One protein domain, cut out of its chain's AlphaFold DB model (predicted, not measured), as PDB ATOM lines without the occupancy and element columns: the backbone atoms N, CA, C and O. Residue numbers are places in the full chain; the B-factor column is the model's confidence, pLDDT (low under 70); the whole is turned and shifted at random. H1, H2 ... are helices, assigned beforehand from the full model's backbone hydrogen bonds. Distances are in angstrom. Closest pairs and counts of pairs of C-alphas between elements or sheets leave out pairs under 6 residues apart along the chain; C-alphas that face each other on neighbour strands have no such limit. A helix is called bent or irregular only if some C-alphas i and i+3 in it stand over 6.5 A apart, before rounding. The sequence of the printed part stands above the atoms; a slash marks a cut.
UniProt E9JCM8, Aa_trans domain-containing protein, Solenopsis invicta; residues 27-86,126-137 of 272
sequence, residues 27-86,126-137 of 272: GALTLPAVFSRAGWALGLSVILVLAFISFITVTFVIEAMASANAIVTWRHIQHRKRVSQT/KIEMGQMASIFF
ATOM      1  N   GLY A  27      27.772  52.047 -82.398       73.12
ATOM      2  CA  GLY A  27      28.895  51.433 -81.683       73.12
ATOM      3  C   GLY A  27      30.105  52.357 -81.554       73.12
ATOM      4  O   GLY A  27      30.754  52.382 -80.517       73.12
ATOM      5  N   ALA A  28      30.370  53.211 -82.546       76.56
ATOM      6  CA  ALA A  28      31.444  54.196 -82.440       76.56
ATOM      7  C   ALA A  28      31.210  55.254 -81.345       76.56
ATOM      8  O   ALA A  28      32.173  55.759 -80.772       76.56
ATOM      9  N   LEU A  29      29.951  55.570 -81.022       75.69
ATOM     10  CA  LEU A  29      29.614  56.534 -79.968       75.69
ATOM     11  C   LEU A  29      29.824  55.955 -78.563       75.69
ATOM     12  O   LEU A  29      30.004  56.714 -77.615       75.69
ATOM     13  N   THR A  30      29.830  54.629 -78.416       76.06
ATOM     14  CA  THR A  30      30.090  53.966 -77.132       76.06
ATOM     15  C   THR A  30      31.575  53.686 -76.903       76.06
ATOM     16  O   THR A  30      31.971  53.452 -75.759       76.06
ATOM     17  N   LEU A  31      32.417  53.784 -77.944       81.31
ATOM     18  CA  LEU A  31      33.863  53.563 -77.839       81.31
ATOM     19  C   LEU A  31      34.517  54.399 -76.728       81.31
ATOM     20  O   LEU A  31      35.213  53.795 -75.912       81.31
ATOM     21  N   PRO A  32      34.285  55.723 -76.592       81.19
ATOM     22  CA  PRO A  32      34.946  56.509 -75.547       81.19
ATOM     23  C   PRO A  32      34.693  55.970 -74.132       81.19
ATOM     24  O   PRO A  32      35.619  55.894 -73.327       81.19
ATOM     25  N   ALA A  33      33.465  55.526 -73.848       78.62
ATOM     26  CA  ALA A  33      33.096  54.953 -72.555       78.62
ATOM     27  C   ALA A  33      33.740  53.577 -72.309       78.62
ATOM     28  O   ALA A  33      34.091  53.243 -71.178       78.62
ATOM     29  N   VAL A  34      33.921  52.768 -73.357       79.94
ATOM     30  CA  VAL A  34      34.620  51.477 -73.249       79.94
ATOM     31  C   VAL A  34      36.110  51.699 -72.999       79.94
ATOM     32  O   VAL A  34      36.677  51.079 -72.103       79.94
ATOM     33  N   PHE A  35      36.734  52.627 -73.724       83.69
ATOM     34  CA  PHE A  35      38.143  52.978 -73.541       83.69
ATOM     35  C   PHE A  35      38.427  53.610 -72.175       83.69
ATOM     36  O   PHE A  35      39.475  53.330 -71.593       83.69
ATOM     37  N   SER A  36      37.503  54.408 -71.628       80.12
ATOM     38  CA  SER A  36      37.671  54.984 -70.288       80.12
ATOM     39  C   SER A  36      37.639  53.921 -69.185       80.12
ATOM     40  O   SER A  36      38.303  54.087 -68.167       80.12
ATOM     41  N   ARG A  37      36.886  52.830 -69.380       79.12
ATOM     42  CA  ARG A  37      36.764  51.729 -68.410       79.12
ATOM     43  C   ARG A  37      37.849  50.665 -68.566       79.12
ATOM     44  O   ARG A  37      38.378  50.195 -67.568       79.12
ATOM     45  N   ALA A  38      38.161  50.271 -69.800       81.12
ATOM     46  CA  ALA A  38      39.104  49.190 -70.099       81.12
ATOM     47  C   ALA A  38      40.568  49.658 -70.181       81.12
ATOM     48  O   ALA A  38      41.484  48.846 -70.061       81.12
ATOM     49  N   GLY A  39      40.800  50.953 -70.403       82.38
ATOM     50  CA  GLY A  39      42.125  51.498 -70.675       82.38
ATOM     51  C   GLY A  39      42.534  51.371 -72.146       82.38
ATOM     52  O   GLY A  39      41.968  50.608 -72.932       82.38
ATOM     53  N   TRP A  40      43.548  52.149 -72.532       82.44
ATOM     54  CA  TRP A  40      43.921  52.347 -73.937       82.44
ATOM     55  C   TRP A  40      44.534  51.092 -74.562       82.44
ATOM     56  O   TRP A  40      44.164  50.713 -75.669       82.44
ATOM     57  N   ALA A  41      45.436  50.424 -73.836       85.00
ATOM     58  CA  ALA A  41      46.142  49.246 -74.336       85.00
ATOM     59  C   ALA A  41      45.207  48.039 -74.524       85.00
ATOM     60  O   ALA A  41      45.213  47.418 -75.587       85.00
ATOM     61  N   LEU A  42      44.368  47.731 -73.525       86.00
ATOM     62  CA  LEU A  42      43.401  46.632 -73.617       86.00
ATOM     63  C   LEU A  42      42.314  46.926 -74.654       86.00
ATOM     64  O   LEU A  42      42.019  46.056 -75.470       86.00
ATOM     65  N   GLY A  43      41.773  48.150 -74.681       88.00
ATOM     66  CA  GLY A  43      40.791  48.558 -75.689       88.00
ATOM     67  C   GLY A  43      41.324  48.411 -77.117       88.00
ATOM     68  O   GLY A  43      40.660  47.817 -77.965       88.00
ATOM     69  N   LEU A  44      42.555  48.869 -77.375       88.56
ATOM     70  CA  LEU A  44      43.189  48.755 -78.691       88.56
ATOM     71  C   LEU A  44      43.489  47.297 -79.067       88.56
ATOM     72  O   LEU A  44      43.238  46.898 -80.204       88.56
ATOM     73  N   SER A  45      43.967  46.493 -78.114       90.44
ATOM     74  CA  SER A  45      44.226  45.065 -78.323       90.44
ATOM     75  C   SER A  45      42.954  44.303 -78.714       90.44
ATOM     76  O   SER A  45      42.936  43.604 -79.726       90.44
ATOM     77  N   VAL A  46      41.853  44.498 -77.975       90.31
ATOM     78  CA  VAL A  46      40.571  43.836 -78.266       90.31
ATOM     79  C   VAL A  46      40.024  44.254 -79.631       90.31
ATOM     80  O   VAL A  46      39.585  43.395 -80.392       90.31
ATOM     81  N   ILE A  47      40.087  45.543 -79.982       90.12
ATOM     82  CA  ILE A  47      39.623  46.015 -81.296       90.12
ATOM     83  C   ILE A  47      40.427  45.383 -82.431       90.12
ATOM     84  O   ILE A  47      39.836  44.977 -83.429       90.12
ATOM     85  N   LEU A  48      41.748  45.253 -82.283       91.88
ATOM     86  CA  LEU A  48      42.597  44.633 -83.301       91.88
ATOM     87  C   LEU A  48      42.229  43.157 -83.506       91.88
ATOM     88  O   LEU A  48      42.052  42.718 -84.643       91.88
ATOM     89  N   VAL A  49      42.040  42.406 -82.417       94.25
ATOM     90  CA  VAL A  49      41.624  40.995 -82.482       94.25
ATOM     91  C   VAL A  49      40.243  40.852 -83.126       94.25
ATOM     92  O   VAL A  49      40.068  40.023 -84.019       94.25
ATOM     93  N   LEU A  50      39.269  41.679 -82.732       91.62
ATOM     94  CA  LEU A  50      37.926  41.660 -83.319       91.62
ATOM     95  C   LEU A  50      37.942  42.026 -84.809       91.62
ATOM     96  O   LEU A  50      37.243  41.388 -85.597       91.62
ATOM     97  N   ALA A  51      38.761  43.000 -85.211       91.62
ATOM     98  CA  ALA A  51      38.932  43.374 -86.611       91.62
ATOM     99  C   ALA A  51      39.528  42.224 -87.436       91.62
ATOM    100  O   ALA A  51      39.047  41.942 -88.532       91.62
ATOM    101  N   PHE A  52      40.524  41.518 -86.896       95.12
ATOM    102  CA  PHE A  52      41.121  40.355 -87.552       95.12
ATOM    103  C   PHE A  52      40.117  39.209 -87.725       95.12
ATOM    104  O   PHE A  52      39.976  38.673 -88.824       95.12
ATOM    105  N   ILE A  53      39.368  38.869 -86.670       94.88
ATOM    106  CA  ILE A  53      38.320  37.840 -86.738       94.88
ATOM    107  C   ILE A  53      37.255  38.237 -87.767       94.88
ATOM    108  O   ILE A  53      36.898  37.424 -88.617       94.88
ATOM    109  N   SER A  54      36.800  39.493 -87.746       93.06
ATOM    110  CA  SER A  54      35.813  40.012 -88.699       93.06
ATOM    111  C   SER A  54      36.304  39.927 -90.149       93.06
ATOM    112  O   SER A  54      35.540  39.521 -91.026       93.06
ATOM    113  N   PHE A  55      37.583  40.224 -90.400       93.38
ATOM    114  CA  PHE A  55      38.202  40.095 -91.721       93.38
ATOM    115  C   PHE A  55      38.223  38.641 -92.224       93.38
ATOM    116  O   PHE A  55      37.900  38.365 -93.384       93.38
ATOM    117  N   ILE A  56      38.547  37.687 -91.350       95.12
ATOM    118  CA  ILE A  56      38.484  36.263 -91.697       95.12
ATOM    119  C   ILE A  56      37.039  35.850 -92.002       95.12
ATOM    120  O   ILE A  56      36.776  35.219 -93.026       95.12
ATOM    121  N   THR A  57      36.081  36.236 -91.153       93.50
ATOM    122  CA  THR A  57      34.668  35.883 -91.342       93.50
ATOM    123  C   THR A  57      34.109  36.431 -92.653       93.50
ATOM    124  O   THR A  57      33.450  35.687 -93.377       93.50
ATOM    125  N   VAL A  58      34.382  37.696 -93.001       92.12
ATOM    126  CA  VAL A  58      33.880  38.270 -94.262       92.12
ATOM    127  C   VAL A  58      34.474  37.558 -95.477       92.12
ATOM    128  O   VAL A  58      33.749  37.307 -96.436       92.12
ATOM    129  N   THR A  59      35.744  37.152 -95.415       92.00
ATOM    130  CA  THR A  59      36.400  36.406 -96.500       92.00
ATOM    131  C   THR A  59      35.707  35.065 -96.740       92.00
ATOM    132  O   THR A  59      35.297  34.783 -97.865       92.00
ATOM    133  N   PHE A  60      35.457  34.285 -95.682       92.38
ATOM    134  CA  PHE A  60      34.726  33.018 -95.803       92.38
ATOM    135  C   PHE A  60      33.297  33.196 -96.322       92.38
ATOM    136  O   PHE A  60      32.821  32.386 -97.116       92.38
ATOM    137  N   VAL A  61      32.602  34.259 -95.908       90.44
ATOM    138  CA  VAL A  61      31.256  34.560 -96.417       90.44
ATOM    139  C   VAL A  61      31.294  34.875 -97.915       90.44
ATOM    140  O   VAL A  61      30.430  34.393 -98.645       90.44
ATOM    141  N   ILE A  62      32.292  35.627 -98.390       88.31
ATOM    142  CA  ILE A  62      32.461  35.945 -99.817       88.31
ATOM    143  C   ILE A  62      32.745  34.676-100.632       88.31
ATOM    144  O   ILE A  62      32.092  34.449-101.651       88.31
ATOM    145  N   GLU A  63      33.664  33.820-100.181       88.75
ATOM    146  CA  GLU A  63      33.987  32.555-100.860       88.75
ATOM    147  C   GLU A  63      32.773  31.631-100.962       88.75
ATOM    148  O   GLU A  63      32.488  31.032-102.007       88.75
ATOM    149  N   ALA A  64      32.021  31.532 -99.871       88.25
ATOM    150  CA  ALA A  64      30.849  30.689 -99.818       88.25
ATOM    151  C   ALA A  64      29.701  31.288-100.665       88.25
ATOM    152  O   ALA A  64      28.993  30.536-101.338       88.25
ATOM    153  N   MET A  65      29.562  32.619-100.735       85.81
ATOM    154  CA  MET A  65      28.626  33.306-101.639       85.81
ATOM    155  C   MET A  65      28.968  33.049-103.113       85.81
ATOM    156  O   MET A  65      28.083  32.698-103.896       85.81
ATOM    157  N   ALA A  66      30.247  33.143-103.486       85.25
ATOM    158  CA  ALA A  66      30.715  32.828-104.836       85.25
ATOM    159  C   ALA A  66      30.457  31.353-105.196       85.25
ATOM    160  O   ALA A  66      29.982  31.043-106.288       85.25
ATOM    161  N   SER A  67      30.687  30.440-104.248       85.44
ATOM    162  CA  SER A  67      30.401  29.009-104.411       85.44
ATOM    163  C   SER A  67      28.904  28.734-104.592       85.44
ATOM    164  O   SER A  67      28.520  27.914-105.426       85.44
ATOM    165  N   ALA A  68      28.040  29.440-103.856       85.50
ATOM    166  CA  ALA A  68      26.592  29.324-104.018       85.50
ATOM    167  C   ALA A  68      26.162  29.781-105.416       85.50
ATOM    168  O   ALA A  68      25.368  29.098-106.068       85.50
ATOM    169  N   ASN A  69      26.733  30.886-105.906       81.62
ATOM    170  CA  ASN A  69      26.417  31.410-107.229       81.62
ATOM    171  C   ASN A  69      26.863  30.468-108.356       81.62
ATOM    172  O   ASN A  69      26.111  30.236-109.309       81.62
ATOM    173  N   ALA A  70      28.022  29.826-108.201       80.31
ATOM    174  CA  ALA A  70      28.485  28.793-109.121       80.31
ATOM    175  C   ALA A  70      27.526  27.588-109.161       80.31
ATOM    176  O   ALA A  70      27.163  27.119-110.244       80.31
ATOM    177  N   ILE A  71      27.054  27.113-107.999       82.25
ATOM    178  CA  ILE A  71      26.103  25.991-107.906       82.25
ATOM    179  C   ILE A  71      24.762  26.342-108.564       82.25
ATOM    180  O   ILE A  71      24.209  25.524-109.304       82.25
ATOM    181  N   VAL A  72      24.231  27.540-108.309       80.19
ATOM    182  CA  VAL A  72      22.961  28.005-108.891       80.19
ATOM    183  C   VAL A  72      23.077  28.103-110.412       80.19
ATOM    184  O   VAL A  72      22.272  27.502-111.127       80.19
ATOM    185  N   THR A  73      24.134  28.743-110.913       77.81
ATOM    186  CA  THR A  73      24.405  28.868-112.354       77.81
ATOM    187  C   THR A  73      24.534  27.497-113.018       77.81
ATOM    188  O   THR A  73      23.927  27.235-114.061       77.81
ATOM    189  N   TRP A  74      25.256  26.566-112.387       79.44
ATOM    190  CA  TRP A  74      25.394  25.201-112.892       79.44
ATOM    191  C   TRP A  74      24.049  24.463-112.955       79.44
ATOM    192  O   TRP A  74      23.749  23.815-113.961       79.44
ATOM    193  N   ARG A  75      23.191  24.598-111.931       80.31
ATOM    194  CA  ARG A  75      21.835  24.016-111.930       80.31
ATOM    195  C   ARG A  75      20.965  24.581-113.058       80.31
ATOM    196  O   ARG A  75      20.287  23.798-113.726       80.31
ATOM    197  N   HIS A  76      21.015  25.889-113.318       78.19
ATOM    198  CA  HIS A  76      20.279  26.511-114.429       78.19
ATOM    199  C   HIS A  76      20.712  25.961-115.791       78.19
ATOM    200  O   HIS A  76      19.867  25.609-116.619       78.19
ATOM    201  N   ILE A  77      22.021  25.815-116.014       77.62
ATOM    202  CA  ILE A  77      22.555  25.261-117.265       77.62
ATOM    203  C   ILE A  77      22.153  23.791-117.433       77.62
ATOM    204  O   ILE A  77      21.741  23.392-118.523       77.62
ATOM    205  N   GLN A  78      22.215  22.987-116.369       79.44
ATOM    206  CA  GLN A  78      21.774  21.586-116.393       79.44
ATOM    207  C   GLN A  78      20.285  21.460-116.737       79.44
ATOM    208  O   GLN A  78      19.909  20.637-117.570       79.44
ATOM    209  N   HIS A  79      19.433  22.295-116.139       77.25
ATOM    210  CA  HIS A  79      17.998  22.277-116.418       77.25
ATOM    211  C   HIS A  79      17.697  22.666-117.871       77.25
ATOM    212  O   HIS A  79      16.906  22.002-118.538       77.25
ATOM    213  N   ARG A  80      18.383  23.687-118.398       75.62
ATOM    214  CA  ARG A  80      18.252  24.101-119.801       75.62
ATOM    215  C   ARG A  80      18.698  22.999-120.768       75.62
ATOM    216  O   ARG A  80      18.017  22.771-121.761       75.62
ATOM    217  N   LYS A  81      19.780  22.274-120.459       76.69
ATOM    218  CA  LYS A  81      20.230  21.117-121.255       76.69
ATOM    219  C   LYS A  81      19.200  19.984-121.268       76.69
ATOM    220  O   LYS A  81      18.903  19.473-122.342       76.69
ATOM    221  N   ARG A  82      18.614  19.637-120.114       76.00
ATOM    222  CA  ARG A  82      17.581  18.587-120.034       76.00
ATOM    223  C   ARG A  82      16.323  18.947-120.817       76.00
ATOM    224  O   ARG A  82      15.859  18.117-121.585       76.00
ATOM    225  N   VAL A  83      15.820  20.176-120.676       74.31
ATOM    226  CA  VAL A  83      14.637  20.658-121.416       74.31
ATOM    227  C   VAL A  83      14.898  20.689-122.923       74.31
ATOM    228  O   VAL A  83      14.049  20.272-123.704       74.31
ATOM    229  N   SER A  84      16.090  21.120-123.345       67.06
ATOM    230  CA  SER A  84      16.460  21.119-124.765       67.06
ATOM    231  C   SER A  84      16.548  19.702-125.347       67.06
ATOM    232  O   SER A  84      16.226  19.517-126.514       67.06
ATOM    233  N   GLN A  85      16.946  18.708-124.544       62.91
ATOM    234  CA  GLN A  85      16.923  17.297-124.945       62.91
ATOM    235  C   GLN A  85      15.494  16.742-125.017       62.91
ATOM    236  O   GLN A  85      15.163  16.075-125.987       62.91
ATOM    237  N   THR A  86      14.614  17.085-124.068       59.66
ATOM    238  CA  THR A  86      13.219  16.591-124.074       59.66
ATOM    239  C   THR A  86      12.376  17.178-125.208       59.66
ATOM    240  O   THR A  86      11.456  16.524-125.683       59.66
ATOM    241  N   LYS A 126      21.795  38.133-106.601       65.25
ATOM    242  CA  LYS A 126      21.737  38.406-105.164       65.25
ATOM    243  C   LYS A 126      21.150  37.189-104.448       65.25
ATOM    244  O   LYS A 126      19.940  37.093-104.267       65.25
ATOM    245  N   ILE A 127      22.013  36.270-104.026       70.62
ATOM    246  CA  ILE A 127      21.611  35.117-103.214       70.62
ATOM    247  C   ILE A 127      21.554  35.545-101.747       70.62
ATOM    248  O   ILE A 127      22.545  35.997-101.172       70.62
ATOM    249  N   GLU A 128      20.385  35.406-101.128       80.00
ATOM    250  CA  GLU A 128      20.216  35.700 -99.707       80.00
ATOM    251  C   GLU A 128      20.946  34.670 -98.835       80.00
ATOM    252  O   GLU A 128      20.989  33.476 -99.142       80.00
ATOM    253  N   MET A 129      21.482  35.114 -97.696       78.56
ATOM    254  CA  MET A 129      22.282  34.263 -96.806       78.56
ATOM    255  C   MET A 129      21.498  33.035 -96.293       78.56
ATOM    256  O   MET A 129      22.056  31.944 -96.184       78.56
ATOM    257  N   GLY A 130      20.188  33.175 -96.053       79.38
ATOM    258  CA  GLY A 130      19.310  32.057 -95.674       79.38
ATOM    259  C   GLY A 130      19.078  31.046 -96.802       79.38
ATOM    260  O   GLY A 130      19.046  29.836 -96.562       79.38
ATOM    261  N   GLN A 131      18.992  31.511 -98.051       80.12
ATOM    262  CA  GLN A 131      18.893  30.631 -99.214       80.12
ATOM    263  C   GLN A 131      20.202  29.862 -99.416       80.12
ATOM    264  O   GLN A 131      20.187  28.647 -99.621       80.12
ATOM    265  N   MET A 132      21.336  30.540 -99.267       82.38
ATOM    266  CA  MET A 132      22.664  29.936 -99.324       82.38
ATOM    267  C   MET A 132      22.851  28.832 -98.273       82.38
ATOM    268  O   MET A 132      23.355  27.756 -98.597       82.38
ATOM    269  N   ALA A 133      22.370  29.041 -97.044       83.12
ATOM    270  CA  ALA A 133      22.408  28.021 -95.996       83.12
ATOM    271  C   ALA A 133      21.679  26.731 -96.410       83.12
ATOM    272  O   ALA A 133      22.185  25.641 -96.166       83.12
ATOM    273  N   SER A 134      20.546  26.836 -97.110       83.38
ATOM    274  CA  SER A 134      19.807  25.659 -97.590       83.38
ATOM    275  C   SER A 134      20.478  24.914 -98.754       83.38
ATOM    276  O   SER A 134      20.134  23.765 -99.018       83.38
ATOM    277  N   ILE A 135      21.437  25.547 -99.442       85.00
ATOM    278  CA  ILE A 135      22.240  24.913-100.500       85.00
ATOM    279  C   ILE A 135      23.375  24.076 -99.895       85.00
ATOM    280  O   ILE A 135      23.663  22.998-100.416       85.00
ATOM    281  N   PHE A 136      24.006  24.562 -98.821       84.31
ATOM    282  CA  PHE A 136      25.186  23.928 -98.220       84.31
ATOM    283  C   PHE A 136      24.874  22.998 -97.042       84.31
ATOM    284  O   PHE A 136      25.579  22.007 -96.853       84.31
ATOM    285  N   PHE A 137      23.844  23.288 -96.245       86.56
ATOM    286  CA  PHE A 137      23.517  22.507 -95.053       86.56
ATOM    287  C   PHE A 137      22.408  21.482 -95.293       86.56
ATOM    288  O   PHE A 137      21.488  21.667 -96.087       86.56
TER     289      PHE A 137
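AT A GLANCE: This is residues 27 to 86 and 126 to 137 of the 272 residues of the protein "Aa_trans domain-containing protein" of Solenopsis invicta (UniProt E9JCM8). One very long helix, H2, makes nearly the whole length of a rod; a short helix, H1, folds back near its first end, and another short helix, H3, packs crosswise near its middle, beside residues 65 to 68. Both ends of the rod's length belong to this fold-back and to H2 itself, and much of H2 sticks out with nothing near it: residues 47 to 60 and 73 to 86 stand free. The printed part has 72 residues with three named helices, in the order H1, H2, H3 along the chain, and no named strand; its class is all helix. It is extended, with a radius of gyration of the C-alphas of 21.4 A and spans of 70 by 18 by 18 A.

IN THESE COORDINATES: The longest helix is H2, residues 40 to 86, which measures 68.8 A from C-alpha 40 at (43.921, 52.347, -73.937) to C-alpha 86 at (13.219, 16.591, -124.074). Before it comes H1, residues 27 to 38, 15.6 A from first to last C-alpha, beginning with C-alpha 27 at (28.895, 51.433, -81.683). H1 is irregular, but only just: C-alphas 29 and 32 are 6.9 A apart. H3, residues 129 to 136, measures 10.8 A and ends with C-alpha 136 at (25.186, 23.928, -98.220).

HOW THE PARTS SIT: H2 and H3 only just touch, with 3 pairs of C-alphas within 8 A, and H2 does so with residues 65 to 68 alone. Their closest C-alphas are those of Ala 68 and Met 132, 6.2 A apart. The two helices run the same way at a steep tilt of 62 degrees. H1 and H2 are close but not clearly touching, the closest C-alphas being those of Phe 35 and Gly 43, 5.6 A apart. They run opposite ways at a tilt of 37 degrees, only just steep, and are joined by a tight link of 1 residue, Gly 39. H1 and H3 are apart. In H2 and H3 every O i to N i+4 pair is within hydrogen-bond range; in H1 6 of 8 are.

THE WHOLE: The two C-alphas farthest apart are those of Ser 36 and Thr 86, 70.5 A. Without the stretches that stand free, 44 residues remain, spanning 49 by 18 by 17 A. Residues 87 to 125 are cut out and not printed, and C-alphas 86 and 126 are 30.1 A apart across the cut; the link from H2 to H3 runs across it. The mean pLDDT of the printed part is 82.8, and the model's confidence is low, under 70, at residues 84 to 86 and residue 126.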